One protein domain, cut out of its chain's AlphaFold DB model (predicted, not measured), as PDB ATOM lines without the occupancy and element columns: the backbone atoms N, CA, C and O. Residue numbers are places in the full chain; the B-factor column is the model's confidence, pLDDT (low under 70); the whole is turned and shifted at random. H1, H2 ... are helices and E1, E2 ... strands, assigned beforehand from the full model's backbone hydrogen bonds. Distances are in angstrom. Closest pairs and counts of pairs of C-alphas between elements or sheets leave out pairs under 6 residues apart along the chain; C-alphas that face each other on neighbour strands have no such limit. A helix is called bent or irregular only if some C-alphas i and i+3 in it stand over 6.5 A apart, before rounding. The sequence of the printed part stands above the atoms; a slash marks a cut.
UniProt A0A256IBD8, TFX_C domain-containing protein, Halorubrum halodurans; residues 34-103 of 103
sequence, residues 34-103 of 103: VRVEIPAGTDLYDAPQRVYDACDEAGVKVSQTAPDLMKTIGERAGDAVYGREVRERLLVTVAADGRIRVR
ATOM      1  N   VAL A  34     -28.137  14.030 -40.433       86.50
ATOM      2  CA  VAL A  34     -28.778  12.756 -40.783       86.50
ATOM      3  C   VAL A  34     -30.264  13.011 -40.958       86.50
ATOM      4  O   VAL A  34     -30.911  13.585 -40.082       86.50
ATOM      5  N   ARG A  35     -30.817  12.612 -42.102       87.69
ATOM      6  CA  ARG A  35     -32.248  12.716 -42.391       87.69
ATOM      7  C   ARG A  35     -32.855  11.327 -42.407       87.69
ATOM      8  O   ARG A  35     -32.412  10.470 -43.159       87.69
ATOM      9  N   VAL A  36     -33.888  11.152 -41.603       89.38
ATOM     10  CA  VAL A  36     -34.614   9.903 -41.419       89.38
ATOM     11  C   VAL A  36     -36.057  10.163 -41.806       89.38
ATOM     12  O   VAL A  36     -36.739  10.993 -41.200       89.38
ATOM     13  N   GLU A  37     -36.511   9.484 -42.852       90.00
ATOM     14  CA  GLU A  37     -37.905   9.539 -43.269       90.00
ATOM     15  C   GLU A  37     -38.705   8.486 -42.504       90.00
ATOM     16  O   GLU A  37     -38.359   7.304 -42.477       90.00
ATOM     17  N   ILE A  38     -39.788   8.924 -41.870       88.50
ATOM     18  CA  ILE A  38     -40.744   8.053 -41.204       88.50
ATOM     19  C   ILE A  38     -42.015   8.040 -42.054       88.50
ATOM     20  O   ILE A  38     -42.778   9.007 -42.017       88.50
ATOM     21  N   PRO A  39     -42.250   6.986 -42.853       86.38
ATOM     22  CA  PRO A  39     -43.441   6.896 -43.685       86.38
ATOM     23  C   PRO A  39     -44.730   6.867 -42.860       86.38
ATOM     24  O   PRO A  39     -44.763   6.362 -41.734       86.38
ATOM     25  N   ALA A  40     -45.813   7.357 -43.462       86.94
ATOM     26  CA  ALA A  40     -47.162   7.163 -42.942       86.94
ATOM     27  C   ALA A  40     -47.481   5.662 -42.776       86.94
ATOM     28  O   ALA A  40     -47.011   4.825 -43.547       86.94
ATOM     29  N   GLY A  41     -48.261   5.325 -41.753       85.75
ATOM     30  CA  GLY A  41     -48.536   3.961 -41.299       85.75
ATOM     31  C   GLY A  41     -47.459   3.370 -40.383       85.75
ATOM     32  O   GLY A  41     -47.589   2.228 -39.955       85.75
ATOM     33  N   THR A  42     -46.394   4.117 -40.074       87.88
ATOM     34  CA  THR A  42     -45.379   3.672 -39.110       87.88
ATOM     35  C   THR A  42     -45.906   3.767 -37.682       87.88
ATOM     36  O   THR A  42     -46.534   4.762 -37.320       87.88
ATOM     37  N   ASP A  43     -45.595   2.767 -36.858       88.56
ATOM     38  CA  ASP A  43     -45.818   2.847 -35.418       88.56
ATOM     39  C   ASP A  43     -44.742   3.732 -34.758       88.56
ATOM     40  O   ASP A  43     -43.545   3.611 -35.023       88.56
ATOM     41  N   LEU A  44     -45.161   4.647 -33.887       85.31
ATOM     42  CA  LEU A  44     -44.279   5.572 -33.182       85.31
ATOM     43  C   LEU A  44     -43.217   4.845 -32.338       85.31
ATOM     44  O   LEU A  44     -42.153   5.409 -32.104       85.31
ATOM     45  N   TYR A  45     -43.461   3.601 -31.916       88.19
ATOM     46  CA  TYR A  45     -42.464   2.780 -31.225       88.19
ATOM     47  C   TYR A  45     -41.329   2.298 -32.138       88.19
ATOM     48  O   TYR A  45     -40.225   2.065 -31.648       88.19
ATOM     49  N   ASP A  46     -41.553   2.209 -33.453       89.31
ATOM     50  CA  ASP A  46     -40.517   1.881 -34.442       89.31
ATOM     51  C   ASP A  46     -39.683   3.108 -34.844       89.31
ATOM     52  O   ASP A  46     -38.562   2.979 -35.346       89.31
ATOM     53  N   ALA A  47     -40.201   4.319 -34.617       87.94
ATOM     54  CA  ALA A  47     -39.533   5.564 -34.991       87.94
ATOM     55  C   ALA A  47     -38.133   5.733 -34.359       87.94
ATOM     56  O   ALA A  47     -37.200   6.051 -35.102       87.94
ATOM     57  N   PRO A  48     -37.921   5.500 -33.044       88.38
ATOM     58  CA  PRO A  48     -36.600   5.608 -32.434       88.38
ATOM     59  C   PRO A  48     -35.590   4.655 -33.059       88.38
ATOM     60  O   PRO A  48     -34.468   5.068 -33.329       88.38
ATOM     61  N   GLN A  49     -35.988   3.406 -33.316       89.44
ATOM     62  CA  GLN A  49     -35.092   2.403 -33.883       89.44
ATOM     63  C   GLN A  49     -34.572   2.850 -35.251       89.44
ATOM     64  O   GLN A  49     -33.365   2.887 -35.457       89.44
ATOM     65  N   ARG A  50     -35.458   3.335 -36.132       89.75
ATOM     66  CA  ARG A  50     -35.054   3.871 -37.444       89.75
ATOM     67  C   ARG A  50     -34.115   5.066 -37.348       89.75
ATOM     68  O   ARG A  50     -33.235   5.220 -38.189       89.75
ATOM     69  N   VAL A  51     -34.308   5.923 -36.344       88.06
ATOM     70  CA  VAL A  51     -33.406   7.057 -36.117       88.06
ATOM     71  C   VAL A  51     -32.027   6.574 -35.675       88.06
ATOM     72  O   VAL A  51     -31.034   7.096 -36.172       88.06
ATOM     73  N   TYR A  52     -31.955   5.582 -34.785       86.62
ATOM     74  CA  TYR A  52     -30.681   5.012 -34.352       86.62
ATOM     75  C   TYR A  52     -29.947   4.308 -35.486       86.62
ATOM     76  O   TYR A  52     -28.779   4.618 -35.676       86.62
ATOM     77  N   ASP A  53     -30.621   3.448 -36.255       89.00
ATOM     78  CA  ASP A  53     -30.032   2.771 -37.418       89.00
ATOM     79  C   ASP A  53     -29.426   3.791 -38.394       89.00
ATOM     80  O   ASP A  53     -28.238   3.738 -38.701       89.00
ATOM     81  N   ALA A  54     -30.196   4.811 -38.789       86.56
ATOM     82  CA  ALA A  54     -29.710   5.831 -39.716       86.56
ATOM     83  C   ALA A  54     -28.546   6.666 -39.152       86.56
ATOM     84  O   ALA A  54     -27.690   7.136 -39.904       86.56
ATOM     85  N   CYS A  55     -28.517   6.896 -37.838       83.81
ATOM     86  CA  CYS A  55     -27.418   7.613 -37.199       83.81
ATOM     87  C   CYS A  55     -26.170   6.738 -37.047       83.81
ATOM     88  O   CYS A  55     -25.072   7.251 -37.247       83.81
ATOM     89  N   ASP A  56     -26.319   5.446 -36.747       84.31
ATOM     90  CA  ASP A  56     -25.217   4.482 -36.678       84.31
ATOM     91  C   ASP A  56     -24.543   4.329 -38.049       84.31
ATOM     92  O   ASP A  56     -23.330   4.512 -38.160       84.31
ATOM     93  N   GLU A  57     -25.337   4.167 -39.116       83.38
ATOM     94  CA  GLU A  57     -24.842   4.133 -40.500       83.38
ATOM     95  C   GLU A  57     -24.103   5.422 -40.898       83.38
ATOM     96  O   GLU A  57     -23.133   5.389 -41.657       83.38
ATOM     97  N   ALA A  58     -24.537   6.569 -40.369       80.12
ATOM     98  CA  ALA A  58     -23.911   7.865 -40.615       80.12
ATOM     99  C   ALA A  58     -22.747   8.194 -39.659       80.12
ATOM    100  O   ALA A  58     -22.132   9.254 -39.794       80.12
ATOM    101  N   GLY A  59     -22.451   7.336 -38.675       76.69
ATOM    102  CA  GLY A  59     -21.445   7.594 -37.641       76.69
ATOM    103  C   GLY A  59     -21.797   8.750 -36.694       76.69
ATOM    104  O   GLY A  59     -20.906   9.350 -36.090       76.69
ATOM    105  N   VAL A  60     -23.082   9.091 -36.566       79.81
ATOM    106  CA  VAL A  60     -23.586  10.164 -35.702       79.81
ATOM    107  C   VAL A  60     -24.047   9.600 -34.366       79.81
ATOM    108  O   VAL A  60     -24.883   8.703 -34.282       79.81
ATOM    109  N   LYS A  61     -23.538  10.174 -33.275       73.56
ATOM    110  CA  LYS A  61     -23.902   9.745 -31.927       73.56
ATOM    111  C   LYS A  61     -25.204  10.401 -31.470       73.56
ATOM    112  O   LYS A  61     -25.240  11.583 -31.130       73.56
ATOM    113  N   VAL A  62     -26.268   9.610 -31.370       76.88
ATOM    114  CA  VAL A  62     -27.531  10.060 -30.773       76.88
ATOM    115  C   VAL A  62     -27.410  10.042 -29.249       76.88
ATOM    116  O   VAL A  62     -27.187   8.997 -28.646       76.88
ATOM    117  N   SER A  63     -27.554  11.208 -28.616       75.44
ATOM    118  CA  SER A  63     -27.525  11.337 -27.145       75.44
ATOM    119  C   SER A  63     -28.917  11.248 -26.502       75.44
ATOM    120  O   SER A  63     -29.035  11.127 -25.286       75.44
ATOM    121  N   GLN A  64     -29.971  11.322 -27.316       79.56
ATOM    122  CA  GLN A  64     -31.364  11.235 -26.879       79.56
ATOM    123  C   GLN A  64     -31.744   9.776 -26.612       79.56
ATOM    124  O   GLN A  64     -31.320   8.879 -27.335       79.56
ATOM    125  N   THR A  65     -32.570   9.541 -25.594       85.00
ATOM    126  CA  THR A  65     -33.120   8.205 -25.312       85.00
ATOM    127  C   THR A  65     -34.357   7.933 -26.169       85.00
ATOM    128  O   THR A  65     -35.006   8.864 -26.646       85.00
ATOM    129  N   ALA A  66     -34.737   6.660 -26.335       84.56
ATOM    130  CA  ALA A  66     -35.933   6.280 -27.094       84.56
ATOM    131  C   ALA A  66     -37.223   6.977 -26.603       84.56
ATOM    132  O   ALA A  66     -37.946   7.510 -27.444       84.56
ATOM    133  N   PRO A  67     -37.524   7.050 -25.289       85.06
ATOM    134  CA  PRO A  67     -38.697   7.784 -24.811       85.06
ATOM    135  C   PRO A  67     -38.633   9.292 -25.076       85.06
ATOM    136  O   PRO A  67     -39.668   9.888 -25.367       85.06
ATOM    137  N   ASP A  68     -37.448   9.906 -25.037       86.31
ATOM    138  CA  ASP A  68     -37.295  11.331 -25.356       86.31
ATOM    139  C   ASP A  68     -37.506  11.615 -26.853       86.31
ATOM    140  O   ASP A  68     -38.209  12.554 -27.233       86.31
ATOM    141  N   LEU A  69     -36.986  10.730 -27.708       84.50
ATOM    142  CA  LEU A  69     -37.253  10.706 -29.145       84.50
ATOM    143  C   LEU A  69     -38.750  10.584 -29.439       84.50
ATOM    144  O   LEU A  69     -39.285  11.406 -30.177       84.50
ATOM    145  N   MET A  70     -39.435   9.607 -28.833       86.00
ATOM    146  CA  MET A  70     -40.879   9.419 -29.014       86.00
ATOM    147  C   MET A  70     -41.665  10.657 -28.589       86.00
ATOM    148  O   MET A  70     -42.539  11.111 -29.325       86.00
ATOM    149  N   LYS A  71     -41.321  11.242 -27.436       85.81
ATOM    150  CA  LYS A  71     -41.950  12.470 -26.946       85.81
ATOM    151  C   LYS A  71     -41.723  13.632 -27.915       85.81
ATOM    152  O   LYS A  71     -42.680  14.278 -28.320       85.81
ATOM    153  N   THR A  72     -40.481  13.848 -28.347       85.12
ATOM    154  CA  THR A  72     -40.118  14.917 -29.290       85.12
ATOM    155  C   THR A  72     -40.837  14.761 -30.629       85.12
ATOM    156  O   THR A  72     -41.312  15.750 -31.187       85.12
ATOM    157  N   ILE A  73     -40.924  13.535 -31.154       84.31
ATOM    158  CA  ILE A  73     -41.630  13.244 -32.405       84.31
ATOM    159  C   ILE A  73     -43.126  13.485 -32.230       84.31
ATOM    160  O   ILE A  73     -43.693  14.212 -33.035       84.31
ATOM    161  N   GLY A  74     -43.749  12.975 -31.165       82.25
ATOM    162  CA  GLY A  74     -45.171  13.196 -30.894       82.25
ATOM    163  C   GLY A  74     -45.530  14.674 -30.702       82.25
ATOM    164  O   GLY A  74     -46.464  15.166 -31.328       82.25
ATOM    165  N   GLU A  75     -44.752  15.417 -29.907       83.75
ATOM    166  CA  GLU A  75     -44.994  16.847 -29.659       83.75
ATOM    167  C   GLU A  75     -44.826  17.702 -30.922       83.75
ATOM    168  O   GLU A  75     -45.538  18.689 -31.097       83.75
ATOM    169  N   ARG A  76     -43.880  17.353 -31.806       79.00
ATOM    170  CA  ARG A  76     -43.596  18.144 -33.014       79.00
ATOM    171  C   ARG A  76     -44.355  17.702 -34.256       79.00
ATOM    172  O   ARG A  76     -44.505  18.518 -35.160       79.00
ATOM    173  N   ALA A  77     -44.802  16.452 -34.310       77.75
ATOM    174  CA  ALA A  77     -45.651  15.957 -35.384       77.75
ATOM    175  C   ALA A  77     -47.083  16.499 -35.270       77.75
ATOM    176  O   ALA A  77     -47.753  16.649 -36.288       77.75
ATOM    177  N   GLY A  78     -47.549  16.843 -34.063       78.00
ATOM    178  CA  GLY A  78     -48.901  17.371 -33.869       78.00
ATOM    179  C   GLY A  78     -49.954  16.400 -34.412       78.00
ATOM    180  O   GLY A  78     -49.921  15.215 -34.086       78.00
ATOM    181  N   ASP A  79     -50.846  16.881 -35.282       78.31
ATOM    182  CA  ASP A  79     -51.892  16.073 -35.931       78.31
ATOM    183  C   ASP A  79     -51.367  14.994 -36.900       78.31
ATOM    184  O   ASP A  79     -52.111  14.078 -37.260       78.31
ATOM    185  N   ALA A  80     -50.086  15.038 -37.285       78.56
ATOM    186  CA  ALA A  80     -49.480  14.012 -38.134       78.56
ATOM    187  C   ALA A  80     -49.262  12.673 -37.402       78.56
ATOM    188  O   ALA A  80     -48.972  11.664 -38.047       78.56
ATOM    189  N   VAL A  81     -49.419  12.631 -36.072       81.56
ATOM    190  CA  VAL A  81     -49.400  11.399 -35.267       81.56
ATOM    191  C   VAL A  81     -50.706  11.281 -34.489       81.56
ATOM    192  O   VAL A  81     -51.031  12.122 -33.656       81.56
ATOM    193  N   TYR A  82     -51.442  10.192 -34.714       80.38
ATOM    194  CA  TYR A  82     -52.661   9.892 -33.969       80.38
ATOM    195  C   TYR A  82     -52.437   8.691 -33.050       80.38
ATOM    196  O   TYR A  82     -52.357   7.538 -33.486       80.38
ATOM    197  N   GLY A  83     -52.330   8.960 -31.749       82.38
ATOM    198  CA  GLY A  83     -51.996   7.948 -30.750       82.38
ATOM    199  C   GLY A  83     -50.585   7.402 -30.969       82.38
ATOM    200  O   GLY A  83     -49.613   8.027 -30.561       82.38
ATOM    201  N   ARG A  84     -50.490   6.234 -31.610       80.25
ATOM    202  CA  ARG A  84     -49.222   5.564 -31.953       80.25
ATOM    203  C   ARG A  84     -48.964   5.472 -33.453       80.25
ATOM    204  O   ARG A  84     -47.920   4.980 -33.848       80.25
ATOM    205  N   GLU A  85     -49.907   5.892 -34.286       84.69
ATOM    206  CA  GLU A  85     -49.791   5.768 -35.737       84.69
ATOM    207  C   GLU A  85     -49.357   7.099 -36.344       84.69
ATOM    208  O   GLU A  85     -50.002   8.132 -36.146       84.69
ATOM    209  N   VAL A  86     -48.275   7.062 -37.115       86.81
ATOM    210  CA  VAL A  86     -47.847   8.162 -37.977       86.81
ATOM    211  C   VAL A  86     -48.804   8.222 -39.166       86.81
ATOM    212  O   VAL A  86     -48.818   7.315 -39.991       86.81
ATOM    213  N   ARG A  87     -49.631   9.260 -39.265       86.38
ATOM    214  CA  ARG A  87     -50.626   9.412 -40.341       86.38
ATOM    215  C   ARG A  87     -50.084  10.112 -41.570       86.38
ATOM    216  O   ARG A  87     -50.506   9.811 -42.684       86.38
ATOM    217  N   GLU A  88     -49.134  11.007 -41.369       86.12
ATOM    218  CA  GLU A  88     -48.438  11.706 -42.441       86.12
ATOM    219  C   GLU A  88     -46.949  11.424 -42.338       86.12
ATOM    220  O   GLU A  88     -46.421  11.235 -41.246       86.12
ATOM    221  N   ARG A  89     -46.258  11.380 -43.479       86.38
ATOM    222  CA  ARG A  89     -44.807  11.181 -43.482       86.38
ATOM    223  C   ARG A  89     -44.130  12.256 -42.623       86.38
ATOM    224  O   ARG A  89     -44.437  13.436 -42.772       86.38
ATOM    225  N   LEU A  90     -43.188  11.848 -41.780       88.00
ATOM    226  CA  LEU A  90     -42.397  12.756 -40.952       88.00
ATOM    227  C   LEU A  90     -40.948  12.733 -41.407       88.00
ATOM    228  O   LEU A  90     -40.388  11.670 -41.681       88.00
ATOM    229  N   LEU A  91     -40.317  13.900 -41.427       88.25
ATOM    230  CA  LEU A  91     -38.891  14.017 -41.671       88.25
ATOM    231  C   LEU A  91     -38.173  14.352 -40.364       88.25
ATOM    232  O   LEU A  91     -38.178  15.496 -39.903       88.25
ATOM    233  N   VAL A  92     -37.516  13.351 -39.782       87.75
ATOM    234  CA  VAL A  92     -36.675  13.529 -38.598       87.75
ATOM    235  C   VAL A  92     -35.260  13.854 -39.054       87.75
ATOM    236  O   VAL A  92     -34.638  13.119 -39.807       87.75
ATOM    237  N   THR A  93     -34.739  14.994 -38.624       86.62
ATOM    238  CA  THR A  93     -33.374  15.427 -38.908       86.62
ATOM    239  C   THR A  93     -32.577  15.446 -37.614       86.62
ATOM    240  O   THR A  93     -32.957  16.154 -36.680       86.62
ATOM    241  N   VAL A  94     -31.469  14.713 -37.574       84.94
ATOM    242  CA  VAL A  94     -30.516  14.695 -36.462       84.94
ATOM    243  C   VAL A  94     -29.274  15.469 -36.889       84.94
ATOM    244  O   VAL A  94     -28.582  15.105 -37.837       84.94
ATOM    245  N   ALA A  95     -29.026  16.596 -36.230       80.62
ATOM    246  CA  ALA A  95     -27.814  17.374 -36.437       80.62
ATOM    247  C   ALA A  95     -26.596  16.656 -35.833       80.62
ATOM    248  O   ALA A  95     -26.745  15.830 -34.934       80.62
ATOM    249  N   ALA A  96     -25.395  17.014 -36.292       72.44
ATOM    250  CA  ALA A  96     -24.137  16.466 -35.780       72.44
ATOM    251  C   ALA A  96     -23.994  16.616 -34.254       72.44
ATOM    252  O   ALA A  96     -23.451  15.743 -33.589       72.44
ATOM    253  N   ASP A  97     -24.559  17.686 -33.689       72.38
ATOM    254  CA  ASP A  97     -24.561  17.951 -32.251       72.38
ATOM    255  C   ASP A  97     -25.686  17.223 -31.484       72.38
ATOM    256  O   ASP A  97     -25.945  17.506 -30.316       72.38
ATOM    257  N   GLY A  98     -26.400  16.304 -32.141       71.38
ATOM    258  CA  GLY A  98     -27.486  15.517 -31.554       71.38
ATOM    259  C   GLY A  98     -28.829  16.248 -31.466       71.38
ATOM    260  O   GLY A  98     -29.799  15.684 -30.958       71.38
ATOM    261  N   ARG A  99     -28.928  17.488 -31.971       79.56
ATOM    262  CA  ARG A  99     -30.193  18.238 -32.024       79.56
ATOM    263  C   ARG A  99     -31.168  17.605 -33.015       79.56
ATOM    264  O   ARG A  99     -30.847  17.436 -34.189       79.56
ATOM    265  N   ILE A 100     -32.394  17.355 -32.559       81.19
ATOM    266  CA  ILE A 100     -33.449  16.728 -33.363       81.19
ATOM    267  C   ILE A 100     -34.451  17.773 -33.858       81.19
ATOM    268  O   ILE A 100     -34.905  18.645 -33.112       81.19
ATOM    269  N   ARG A 101     -34.817  17.678 -35.136       83.31
ATOM    270  CA  ARG A 101     -35.904  18.442 -35.759       83.31
ATOM    271  C   ARG A 101     -36.867  17.497 -36.456       83.31
ATOM    272  O   ARG A 101     -36.429  16.551 -37.092       83.31
ATOM    273  N   VAL A 102     -38.156  17.795 -36.367       84.06
ATOM    274  CA  VAL A 102     -39.228  17.046 -37.035       84.06
ATOM    275  C   VAL A 102     -39.978  18.020 -37.939       84.06
ATOM    276  O   VAL A 102     -40.181  19.178 -37.546       84.06
ATOM    277  N   ARG A 103     -40.284  17.589 -39.163       77.44
ATOM    278  CA  ARG A 103     -40.977  18.354 -40.203       77.44
ATOM    279  C   ARG A 103     -42.012  17.509 -40.911       77.44
ATOM    280  O   ARG A 103     -41.763  16.289 -41.029       77.44
TER     281      ARG A 103
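This is residues 34 to 103 of the 103 residues of the protein "TFX_C domain-containing protein" of Halorubrum halodurans (UniProt A0A256IBD8). A small sheet of three strands has one face covered by two helices, H1 over E1 at one edge and H2 over E3 at the other edge; the two helices slope steeply to each other, at 63 degrees, and meet where residues 66 to 70 of H2 touch H1. The other face of the sheet bears no named helix, which gives two layers, helices on one face of a sheet. The printed part has 70 residues, with two named helices and three named strands in the order E1 H1 H2 E2 E3; the sheet's order is E1, E2, E3, all antiparallel, and the class is mixed, helices and strands. The whole is compact, with a radius of gyration of the C-alphas of 10.9 A, and elongated in outline, spanning 31 by 18 by 17 A.

Start at the first printed residue with E1, residues 34 to 38, an edge strand. Its neighbour is the inner strand E2, residues 90 to 94, antiparallel at 158 degrees; look for N 36 and O 92, 2.8 A apart and within hydrogen-bond range. Next along the chain comes H1, residues 47 to 57, on the sheet at a height of 8.1 A. It lies over E1 and runs slantwise to the strands, at 33 degrees to E1 on the local plane; their closest C-alphas are those of Val 36 and Val 51, 6.1 A apart. H2, residues 66 to 80, touches H1 with residues 66 to 70 alone, the closest C-alphas being those of Pro 48 and Ala 66, 5.4 A apart. Their lines stand at a steep tilt of 63 degrees, opposite ways. H2 is on the same face of the sheet as H1, at a height of 8.3 A over a local plane fitted to only just enough C-alphas, 6 of them. It lies over the other edge strand, E3, residues 100 to 102, and runs along the strands, at 17 degrees to E3 on the local plane; the closest C-alphas are those of Arg 76 and Val 102, 6.0 A apart. E2 and E3 form a hairpin, antiparallel at 164 degrees, with N 93 and O 101 within hydrogen-bond range at 2.8 A. In H1 every O i to N i+4 pair is within hydrogen-bond range; in H2 it is 9 of 11.

Find C-alpha 34 at (-28.778, 12.756, -40.783); from there E1 runs 12.9 A to C-alpha 38. H1 begins at C-alpha 47, at (-39.533, 5.564, -34.991), and is 15.8 A long. H2 measures 19.1 A and is irregular: C-alphas 76 and 79 are 9.0 A apart. Residues 81 to 82 then pair with residues 85 to 86, antiparallel. E2 is 12.8 A long, and E3, 6.9 A, ends at C-alpha 102, at (-39.228, 17.046, -37.035).

Look to Gly 59 and Asp 79 for the two C-alphas farthest apart, 31.7 A. The printed part has no cut and ends at the chain's last residue, Arg 103. The link from E2 to E3 is tight, the other links are short, and no link is long. The mean pLDDT of the printed part is 83.7, and no printed residue is under 70.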